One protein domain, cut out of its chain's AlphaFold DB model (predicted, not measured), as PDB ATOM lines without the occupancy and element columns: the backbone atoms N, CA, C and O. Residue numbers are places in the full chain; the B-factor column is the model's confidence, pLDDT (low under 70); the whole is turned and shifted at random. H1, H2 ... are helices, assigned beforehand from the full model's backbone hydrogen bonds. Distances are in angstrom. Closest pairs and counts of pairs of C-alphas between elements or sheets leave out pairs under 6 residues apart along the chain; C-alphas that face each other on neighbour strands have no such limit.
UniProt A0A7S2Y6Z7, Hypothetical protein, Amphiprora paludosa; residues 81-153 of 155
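AT A GLANCE: This is residues 81 to 153 of the 155 residues of the protein "Hypothetical protein" of Amphiprora paludosa (UniProt A0A7S2Y6Z7). A long, straight helix, H3, sticks out as an arm from a small head that holds H1, H2 and the loops joining the helices; H3 begins at the head, and its residues 128 to 151 stand free. In the head, H1 and H2 are near each other, H2 at the end away from the arm and H1 between H2 and the start of H3, and both run crosswise to the arm. The printed part has 73 residues, with three named helices in the order H1, H2, H3 and no named strand; the class is all helix. The whole is extended, with a radius of gyration of the C-alphas of 19.5 A and spans of 63 by 28 by 14 A, and the arm makes the length.

IN THESE COORDINATES: Find C-alpha 123 at (159.515, 164.815, 243.485); from there H3, residues 123 to 151, runs 42.5 A from first to last C-alpha, to C-alpha 151 at (189.313, 152.549, 215.778). Go back to C-alpha 81 at (163.506, 155.025, 247.666), where H1, residues 81 to 90, begins; it measures 14.2 A. H2, residues 97 to 112, starts at C-alpha 97 at (162.701, 162.862, 269.219) and measures 22.5 A.

HOW THE PARTS SIT: Start at the first residues of H3: H3 touches H1 with residues 123 to 127 alone. They only just touch, with 3 pairs of C-alphas within 8 A, and the closest C-alphas are those of His 86 and Ile 123, 7.3 A apart. Their lines are about perpendicular at 73 degrees, only just past a steep tilt. Look next from H1 to H2, which are near each other: 8 pairs of C-alphas are within 10 A, and the closest are 8.3 A apart. H2 and H3 are apart. Along the backbones of H1, H2 and H3, you will find every O i to N i+4 pair within hydrogen-bond range.

THE WHOLE: The C-alphas of Arg 98 in H2 and Gly 153 are the two farthest apart, at 63.9 A. Without residues 128 to 153, which stand free, the body has 47 residues, spans 31 by 21 by 13 A and has a radius of gyration of 10.7 A. The printed part runs from residue 81 to residue 153 and has no cut. The links are short: 6 residues from H1 to H2 and 10 from H2 to H3. Read the B-factor column for the model's confidence: the mean pLDDT of the printed part is 85.4, and it is under 70 at residues 115 to 122, in the link from H2 to H3, and at residues 152 to 153.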
ATOM      1  N   GLN A  81     162.412 154.230 248.218       90.44
ATOM      2  CA  GLN A  81     163.506 155.025 247.666       90.44
ATOM      3  C   GLN A  81     163.097 156.489 247.466       90.44
ATOM      4  O   GLN A  81     163.893 157.376 247.758       90.44
ATOM      5  N   GLN A  82     161.869 156.754 247.014       86.69
ATOM      6  CA  GLN A  82     161.366 158.122 246.850       86.69
ATOM      7  C   GLN A  82     161.265 158.848 248.188       86.69
ATOM      8  O   GLN A  82     161.747 159.975 248.296       86.69
ATOM      9  N   PHE A  83     160.735 158.180 249.214       90.38
ATOM     10  CA  PHE A  83     160.688 158.736 250.562       90.38
ATOM     11  C   PHE A  83     162.092 159.070 251.094       90.38
ATOM     12  O   PHE A  83     162.331 160.175 251.577       90.38
ATOM     13  N   LEU A  84     163.057 158.153 250.949       90.94
ATOM     14  CA  LEU A  84     164.437 158.382 251.394       90.94
ATOM     15  C   LEU A  84     165.123 159.516 250.622       90.94
ATOM     16  O   LEU A  84     165.776 160.359 251.238       90.94
ATOM     17  N   ASN A  85     164.948 159.570 249.298       87.06
ATOM     18  CA  ASN A  85     165.458 160.664 248.469       87.06
ATOM     19  C   ASN A  85     164.872 162.006 248.927       87.06
ATOM     20  O   ASN A  85     165.607 162.983 249.076       87.06
ATOM     21  N   HIS A  86     163.564 162.052 249.198       86.50
ATOM     22  CA  HIS A  86     162.920 163.241 249.741       86.50
ATOM     23  C   HIS A  86     163.587 163.655 251.056       86.50
ATOM     24  O   HIS A  86     164.092 164.774 251.132       86.50
ATOM     25  N   CYS A  87     163.696 162.745 252.030       90.06
ATOM     26  CA  CYS A  87     164.320 163.029 253.323       90.06
ATOM     27  C   CYS A  87     165.751 163.568 253.209       90.06
ATOM     28  O   CYS A  87     166.125 164.463 253.962       90.06
ATOM     29  N   GLN A  88     166.549 163.057 252.268       88.69
ATOM     30  CA  GLN A  88     167.908 163.549 252.031       88.69
ATOM     31  C   GLN A  88     167.914 165.001 251.539       88.69
ATOM     32  O   GLN A  88     168.738 165.796 251.987       88.69
ATOM     33  N   THR A  89     166.983 165.360 250.651       85.69
ATOM     34  CA  THR A  89     166.889 166.722 250.097       85.69
ATOM     35  C   THR A  89     166.241 167.730 251.040       85.69
ATOM     36  O   THR A  89     166.565 168.912 250.974       85.69
ATOM     37  N   THR A  90     165.326 167.287 251.904       86.38
ATOM     38  CA  THR A  90     164.611 168.141 252.865       86.38
ATOM     39  C   THR A  90     165.216 168.101 254.264       86.38
ATOM     40  O   THR A  90     164.682 168.711 255.188       86.38
ATOM     41  N   HIS A  91     166.348 167.411 254.421       89.25
ATOM     42  CA  HIS A  91     167.055 167.238 255.689       89.25
ATOM     43  C   HIS A  91     166.167 166.665 256.807       89.25
ATOM     44  O   HIS A  91     166.346 166.982 257.983       89.25
ATOM     45  N   CYS A  92     165.230 165.783 256.450       93.06
ATOM     46  CA  CYS A  92     164.460 165.022 257.427       93.06
ATOM     47  C   CYS A  92     165.372 164.021 258.136       93.06
ATOM     48  O   CYS A  92     166.065 163.219 257.504       93.06
ATOM     49  N   GLN A  93     165.352 164.052 259.463       94.62
ATOM     50  CA  GLN A  93     166.210 163.246 260.322       94.62
ATOM     51  C   GLN A  93     165.375 162.647 261.459       94.62
ATOM     52  O   GLN A  93     164.552 163.329 262.069       94.62
ATOM     53  N   PHE A  94     165.577 161.354 261.722       96.19
ATOM     54  CA  PHE A  94     164.762 160.547 262.643       96.19
ATOM     55  C   PHE A  94     165.601 159.887 263.751       96.19
ATOM     56  O   PHE A  94     165.257 158.825 264.255       96.19
ATOM     57  N   ASP A  95     166.724 160.500 264.113       96.81
ATOM     58  CA  ASP A  95     167.690 160.002 265.099       96.81
ATOM     59  C   ASP A  95     167.404 160.464 266.537       96.81
ATOM     60  O   ASP A  95     167.749 159.766 267.486       96.81
ATOM     61  N   GLU A  96     166.726 161.598 266.721       97.31
ATOM     62  CA  GLU A  96     166.261 162.059 268.032       97.31
ATOM     63  C   GLU A  96     164.823 162.586 267.985       97.31
ATOM     64  O   GLU A  96     164.334 163.054 266.955       97.31
ATOM     65  N   LEU A  97     164.133 162.559 269.132       98.12
ATOM     66  CA  LEU A  97     162.701 162.862 269.219       98.12
ATOM     67  C   LEU A  97     162.335 164.238 268.644       98.12
ATOM     68  O   LEU A  97     161.298 164.386 267.998       98.12
ATOM     69  N   ARG A  98     163.167 165.256 268.885       97.56
ATOM     70  CA  ARG A  98     162.916 166.619 268.398       97.56
ATOM     71  C   ARG A  98     162.956 166.678 266.870       97.56
ATOM     72  O   ARG A  98     162.025 167.211 266.267       97.56
ATOM     73  N   ARG A  99     163.999 166.105 266.259       97.50
ATOM     74  CA  ARG A  99     164.176 166.054 264.800       97.50
ATOM     75  C   ARG A  99     163.142 165.150 264.137       97.50
ATOM     76  O   ARG A  99     162.575 165.550 263.122       97.50
ATOM     77  N   ALA A 100     162.779 164.036 264.771       97.38
ATOM     78  CA  ALA A 100     161.699 163.171 264.309       97.38
ATOM     79  C   ALA A 100     160.352 163.913 264.269       97.38
ATOM     80  O   ALA A 100     159.696 163.909 263.236       97.38
ATOM     81  N   LYS A 101     159.964 164.629 265.337       97.69
ATOM     82  CA  LYS A 101     158.713 165.415 265.367       97.69
ATOM     83  C   LYS A 101     158.651 166.460 264.256       97.69
ATOM     84  O   LYS A 101     157.632 166.573 263.581       97.69
ATOM     85  N   HIS A 102     159.736 167.212 264.080       96.19
ATOM     86  CA  HIS A 102     159.827 168.217 263.026       96.19
ATOM     87  C   HIS A 102     159.713 167.577 261.635       96.19
ATOM     88  O   HIS A 102     158.911 168.018 260.816       96.19
ATOM     89  N   SER A 103     160.460 166.499 261.394       95.50
ATOM     90  CA  SER A 103     160.442 165.767 260.123       95.50
ATOM     91  C   SER A 103     159.062 165.174 259.824       95.50
ATOM     92  O   SER A 103     158.577 165.289 258.701       95.50
ATOM     93  N   THR A 104     158.383 164.607 260.826       94.81
ATOM     94  CA  THR A 104     157.007 164.111 260.690       94.81
ATOM     95  C   THR A 104     156.039 165.234 260.338       94.81
ATOM     96  O   THR A 104     155.206 165.053 259.456       94.81
ATOM     97  N   LEU A 105     156.149 166.403 260.977       93.94
ATOM     98  CA  LEU A 105     155.293 167.547 260.661       93.94
ATOM     99  C   LEU A 105     155.511 168.045 259.225       93.94
ATOM    100  O   LEU A 105     154.538 168.363 258.545       93.94
ATOM    101  N   LEU A 106     156.760 168.067 258.750       90.25
ATOM    102  CA  LEU A 106     157.084 168.444 257.372       90.25
ATOM    103  C   LEU A 106     156.468 167.465 256.360       90.25
ATOM    104  O   LEU A 106     155.867 167.891 255.377       90.25
ATOM    105  N   VAL A 107     156.560 166.161 256.635       89.75
ATOM    106  CA  VAL A 107     155.935 165.115 255.811       89.75
ATOM    107  C   VAL A 107     154.411 165.246 255.814       89.75
ATOM    108  O   VAL A 107     153.801 165.220 254.751       89.75
ATOM    109  N   LEU A 108     153.783 165.445 256.978       90.88
ATOM    110  CA  LEU A 108     152.332 165.648 257.073       90.88
ATOM    111  C   LEU A 108     151.881 166.876 256.282       90.88
ATOM    112  O   LEU A 108     150.920 166.801 255.521       90.88
ATOM    113  N   TYR A 109     152.594 167.993 256.425       88.75
ATOM    114  CA  TYR A 109     152.305 169.207 255.672       88.75
ATOM    115  C   TYR A 109     152.320 168.956 254.159       88.75
ATOM    116  O   TYR A 109     151.433 169.447 253.460       88.75
ATOM    117  N   GLN A 110     153.265 168.143 253.674       83.31
ATOM    118  CA  GLN A 110     153.353 167.778 252.263       83.31
ATOM    119  C   GLN A 110     152.159 166.945 251.789       83.31
ATOM    120  O   GLN A 110     151.639 167.184 250.704       83.31
ATOM    121  N   ILE A 111     151.705 165.991 252.602       86.44
ATOM    122  CA  ILE A 111     150.551 165.140 252.269       86.44
ATOM    123  C   ILE A 111     149.279 165.980 252.148       86.44
ATOM    124  O   ILE A 111     148.449 165.735 251.278       86.44
ATOM    125  N   HIS A 112     149.132 166.988 253.009       86.56
ATOM    126  CA  HIS A 112     147.972 167.874 252.988       86.56
ATOM    127  C   HIS A 112     148.033 168.943 251.890       86.56
ATOM    128  O   HIS A 112     146.991 169.483 251.529       86.56
ATOM    129  N   ASN A 113     149.222 169.263 251.365       82.88
ATOM    130  CA  ASN A 113     149.429 170.341 250.393       82.88
ATOM    131  C   ASN A 113     150.361 169.884 249.254       82.88
ATOM    132  O   ASN A 113     151.503 170.348 249.181       82.88
ATOM    133  N   PRO A 114     149.895 169.000 248.354       74.19
ATOM    134  CA  PRO A 114     150.733 168.434 247.294       74.19
ATOM    135  C   PRO A 114     151.319 169.492 246.340       74.19
ATOM    136  O   PRO A 114     152.429 169.314 245.851       74.19
ATOM    137  N   GLU A 115     150.635 170.626 246.163       68.19
ATOM    138  CA  GLU A 115     151.051 171.740 245.292       68.19
ATOM    139  C   GLU A 115     152.044 172.724 245.953       68.19
ATOM    140  O   GLU A 115     152.421 173.733 245.354       68.19
ATOM    141  N   SER A 116     152.446 172.502 247.214       64.88
ATOM    142  CA  SER A 116     153.276 173.470 247.943       64.88
ATOM    143  C   SER A 116     154.746 173.445 247.485       64.88
ATOM    144  O   SER A 116     155.408 172.410 247.582       64.88
ATOM    145  N   PRO A 117     155.325 174.592 247.071       57.91
ATOM    146  CA  PRO A 117     156.684 174.664 246.526       57.91
ATOM    147  C   PRO A 117     157.807 174.549 247.574       57.91
ATOM    148  O   PRO A 117     158.976 174.432 247.201       57.91
ATOM    149  N   VAL A 118     157.490 174.582 248.879       57.06
ATOM    150  CA  VAL A 118     158.477 174.395 249.968       57.06
ATOM    151  C   VAL A 118     159.095 172.991 249.913       57.06
ATOM    152  O   VAL A 118     160.267 172.803 250.246       57.06
ATOM    153  N   ALA A 119     158.354 172.014 249.393       54.59
ATOM    154  CA  ALA A 119     158.901 170.740 248.962       54.59
ATOM    155  C   ALA A 119     159.483 170.908 247.565       54.59
ATOM    156  O   ALA A 119     158.808 170.707 246.563       54.59
ATOM    157  N   GLY A 120     160.734 171.369 247.510       53.03
ATOM    158  CA  GLY A 120     161.327 171.816 246.260       53.03
ATOM    159  C   GLY A 120     161.099 170.857 245.090       53.03
ATOM    160  O   GLY A 120     161.273 169.655 245.252       53.03
ATOM    161  N   GLY A 121     160.753 171.442 243.939       57.78
ATOM    162  CA  GLY A 121     160.656 170.824 242.617       57.78
ATOM    163  C   GLY A 121     160.099 169.412 242.637       57.78
ATOM    164  O   GLY A 121     160.881 168.489 242.844       57.78
ATOM    165  N   ASP A 122     158.785 169.301 242.425       67.88
ATOM    166  CA  ASP A 122     158.026 168.103 242.066       67.88
ATOM    167  C   ASP A 122     158.874 166.820 242.150       67.88
ATOM    168  O   ASP A 122     159.750 166.580 241.313       67.88
ATOM    169  N   ILE A 123     158.702 166.021 243.212       71.38
ATOM    170  CA  ILE A 123     159.515 164.815 243.485       71.38
ATOM    171  C   ILE A 123     159.656 163.957 242.215       71.38
ATOM    172  O   ILE A 123     160.709 163.357 241.969       71.38
ATOM    173  N   ARG A 124     158.629 163.962 241.358       70.12
ATOM    174  CA  ARG A 124     158.649 163.417 239.998       70.12
ATOM    175  C   ARG A 124     159.763 163.992 239.136       70.12
ATOM    176  O   ARG A 124     160.602 163.234 238.656       70.12
ATOM    177  N   GLU A 125     159.800 165.303 238.949       77.88
ATOM    178  CA  GLU A 125     160.789 165.999 238.131       77.88
ATOM    179  C   GLU A 125     162.217 165.737 238.622       77.88
ATOM    180  O   GLU A 125     163.113 165.439 237.830       77.88
ATOM    181  N   ARG A 126     162.451 165.756 239.939       76.62
ATOM    182  CA  ARG A 126     163.774 165.423 240.494       76.62
ATOM    183  C   ARG A 126     164.178 163.980 240.211       76.62
ATOM    184  O   ARG A 126     165.291 163.744 239.741       76.62
ATOM    185  N   ASN A 127     163.285 163.017 240.437       77.75
ATOM    186  CA  ASN A 127     163.566 161.614 240.126       77.75
ATOM    187  C   ASN A 127     163.789 161.396 238.622       77.75
ATOM    188  O   ASN A 127     164.657 160.611 238.232       77.75
ATOM    189  N   GLN A 128     163.060 162.121 237.771       82.75
ATOM    190  CA  GLN A 128     163.277 162.120 236.326       82.75
ATOM    191  C   GLN A 128     164.662 162.666 235.971       82.75
ATOM    192  O   GLN A 128     165.361 162.048 235.172       82.75
ATOM    193  N   ARG A 129     165.103 163.768 236.592       84.06
ATOM    194  CA  ARG A 129     166.440 164.343 236.372       84.06
ATOM    195  C   ARG A 129     167.552 163.374 236.763       84.06
ATOM    196  O   ARG A 129     168.474 163.195 235.974       84.06
ATOM    197  N   VAL A 130     167.446 162.710 237.916       82.06
ATOM    198  CA  VAL A 130     168.440 161.711 238.355       82.06
ATOM    199  C   VAL A 130     168.509 160.542 237.369       82.06
ATOM    200  O   VAL A 130     169.592 160.176 236.922       82.06
ATOM    201  N   ARG A 131     167.358 159.994 236.959       85.50
ATOM    202  CA  ARG A 131     167.308 158.906 235.967       85.50
ATOM    203  C   ARG A 131     167.875 159.335 234.617       85.50
ATOM    204  O   ARG A 131     168.652 158.597 234.021       85.50
ATOM    205  N   LYS A 132     167.524 160.534 234.155       90.25
ATOM    206  CA  LYS A 132     168.003 161.088 232.887       90.25
ATOM    207  C   LYS A 132     169.507 161.341 232.920       90.25
ATOM    208  O   LYS A 132     170.194 161.037 231.955       90.25
ATOM    209  N   GLN A 133     170.029 161.854 234.032       91.06
ATOM    210  CA  GLN A 133     171.464 162.033 234.226       91.06
ATOM    211  C   GLN A 133     172.195 160.689 234.188       91.06
ATOM    212  O   GLN A 133     173.209 160.575 233.505       91.06
ATOM    213  N   GLN A 134     171.658 159.669 234.863       90.81
ATOM    214  CA  GLN A 134     172.223 158.323 234.840       90.81
ATOM    215  C   GLN A 134     172.248 157.748 233.417       90.81
ATOM    216  O   GLN A 134     173.299 157.299 232.966       90.81
ATOM    217  N   GLN A 135     171.135 157.850 232.682       94.62
ATOM    218  CA  GLN A 135     171.058 157.436 231.276       94.62
ATOM    219  C   GLN A 135     172.124 158.127 230.425       94.62
ATOM    220  O   GLN A 135     172.856 157.464 229.704       94.62
ATOM    221  N   LEU A 136     172.285 159.441 230.578       95.69
ATOM    222  CA  LEU A 136     173.244 160.221 229.795       95.69
ATOM    223  C   LEU A 136     174.703 159.829 230.099       95.69
ATOM    224  O   LEU A 136     175.554 159.831 229.209       95.69
ATOM    225  N   MET A 137     175.003 159.464 231.348       92.62
ATOM    226  CA  MET A 137     176.321 158.950 231.742       92.62
ATOM    227  C   MET A 137     176.586 157.555 231.169       92.62
ATOM    228  O   MET A 137     177.689 157.293 230.685       92.62
ATOM    229  N   ASP A 138     175.587 156.674 231.189       95.50
ATOM    230  CA  ASP A 138     175.693 155.340 230.597       95.50
ATOM    231  C   ASP A 138     175.797 155.404 229.065       95.50
ATOM    232  O   ASP A 138     176.611 154.686 228.480       95.50
ATOM    233  N   ASP A 139     175.073 156.323 228.423       95.69
ATOM    234  CA  ASP A 139     175.155 156.583 226.984       95.69
ATOM    235  C   ASP A 139     176.545 157.076 226.589       95.69
ATOM    236  O   ASP A 139     177.142 156.549 225.651       95.69
ATOM    237  N   ARG A 140     177.117 158.021 227.348       96.12
ATOM    238  CA  ARG A 140     178.500 158.475 227.140       96.12
ATOM    239  C   ARG A 140     179.487 157.315 227.256       96.12
ATOM    240  O   ARG A 140     180.395 157.188 226.439       96.12
ATOM    241  N   ARG A 141     179.314 156.455 228.266       95.06
ATOM    242  CA  ARG A 141     180.186 155.290 228.476       95.06
ATOM    243  C   ARG A 141     180.077 154.299 227.314       95.06
ATOM    244  O   ARG A 141     181.090 153.754 226.887       95.06
ATOM    245  N   ARG A 142     178.868 154.102 226.780       95.00
ATOM    246  CA  ARG A 142     178.607 153.258 225.606       95.00
ATOM    247  C   ARG A 142     179.206 153.854 224.326       95.00
ATOM    248  O   ARG A 142     179.817 153.116 223.563       95.00
ATOM    249  N   GLN A 143     179.077 155.163 224.108       93.88
ATOM    250  CA  GLN A 143     179.675 155.859 222.960       93.88
ATOM    251  C   GLN A 143     181.201 155.727 222.953       93.88
ATOM    252  O   GLN A 143     181.756 155.282 221.955       93.88
ATOM    253  N   ALA A 144     181.858 155.977 224.089       93.62
ATOM    254  CA  ALA A 144     183.308 155.819 224.213       93.62
ATOM    255  C   ALA A 144     183.778 154.376 223.932       93.62
ATOM    256  O   ALA A 144     184.825 154.165 223.325       93.62
ATOM    257  N   GLN A 145     183.001 153.363 224.337       90.44
ATOM    258  CA  GLN A 145     183.299 151.975 223.971       90.44
ATOM    259  C   GLN A 145     183.129 151.730 222.470       90.44
ATOM    260  O   GLN A 145     183.998 151.116 221.859       90.44
ATOM    261  N   ASN A 146     182.048 152.224 221.865       92.50
ATOM    262  CA  ASN A 146     181.812 152.088 220.427       92.50
ATOM    263  C   ASN A 146     182.925 152.747 219.590       92.50
ATOM    264  O   ASN A 146     183.324 152.186 218.573       92.50
ATOM    265  N   GLU A 147     183.455 153.892 220.030       92.44
ATOM    266  CA  GLU A 147     184.596 154.577 219.402       92.44
ATOM    267  C   GLU A 147     185.884 153.735 219.452       92.44
ATOM    268  O   GLU A 147     186.587 153.608 218.446       92.44
ATOM    269  N   LEU A 148     186.172 153.094 220.591       90.69
ATOM    270  CA  LEU A 148     187.304 152.166 220.721       90.69
ATOM    271  C   LEU A 148     187.172 150.955 219.783       90.69
ATOM    272  O   LEU A 148     188.159 150.531 219.186       90.69
ATOM    273  N   TYR A 149     185.962 150.411 219.614       85.19
ATOM    274  CA  TYR A 149     185.728 149.300 218.683       85.19
ATOM    275  C   TYR A 149     185.904 149.695 217.214       85.19
ATOM    276  O   TYR A 149     186.400 148.889 216.433       85.19
ATOM    277  N   GLN A 150     185.505 150.908 216.825       80.00
ATOM    278  CA  GLN A 150     185.656 151.374 215.441       80.00
ATOM    279  C   GLN A 150     187.121 151.644 215.080       80.00
ATOM    280  O   GLN A 150     187.554 151.288 213.991       80.00
ATOM    281  N   THR A 151     187.897 152.206 216.005       77.81
ATOM    282  CA  THR A 151     189.313 152.549 215.778       77.81
ATOM    283  C   THR A 151     190.266 151.353 215.879       77.81
ATOM    284  O   THR A 151     191.318 151.360 215.251       77.81
ATOM    285  N   GLY A 152     189.908 150.297 216.618       65.88
ATOM    286  CA  GLY A 152     190.714 149.072 216.731       65.88
ATOM    287  C   GLY A 152     190.560 148.068 215.576       65.88
ATOM    288  O   GLY A 152     191.245 147.048 215.580       65.88
ATOM    289  N   GLY A 153     189.652 148.319 214.624       59.22
ATOM    290  CA  GLY A 153     189.408 147.466 213.450       59.22
ATOM    291  C   GLY A 153     190.134 147.905 212.171       59.22
ATOM    292  O   GLY A 153     190.068 147.199 211.167       59.22
TER     293      GLY A 153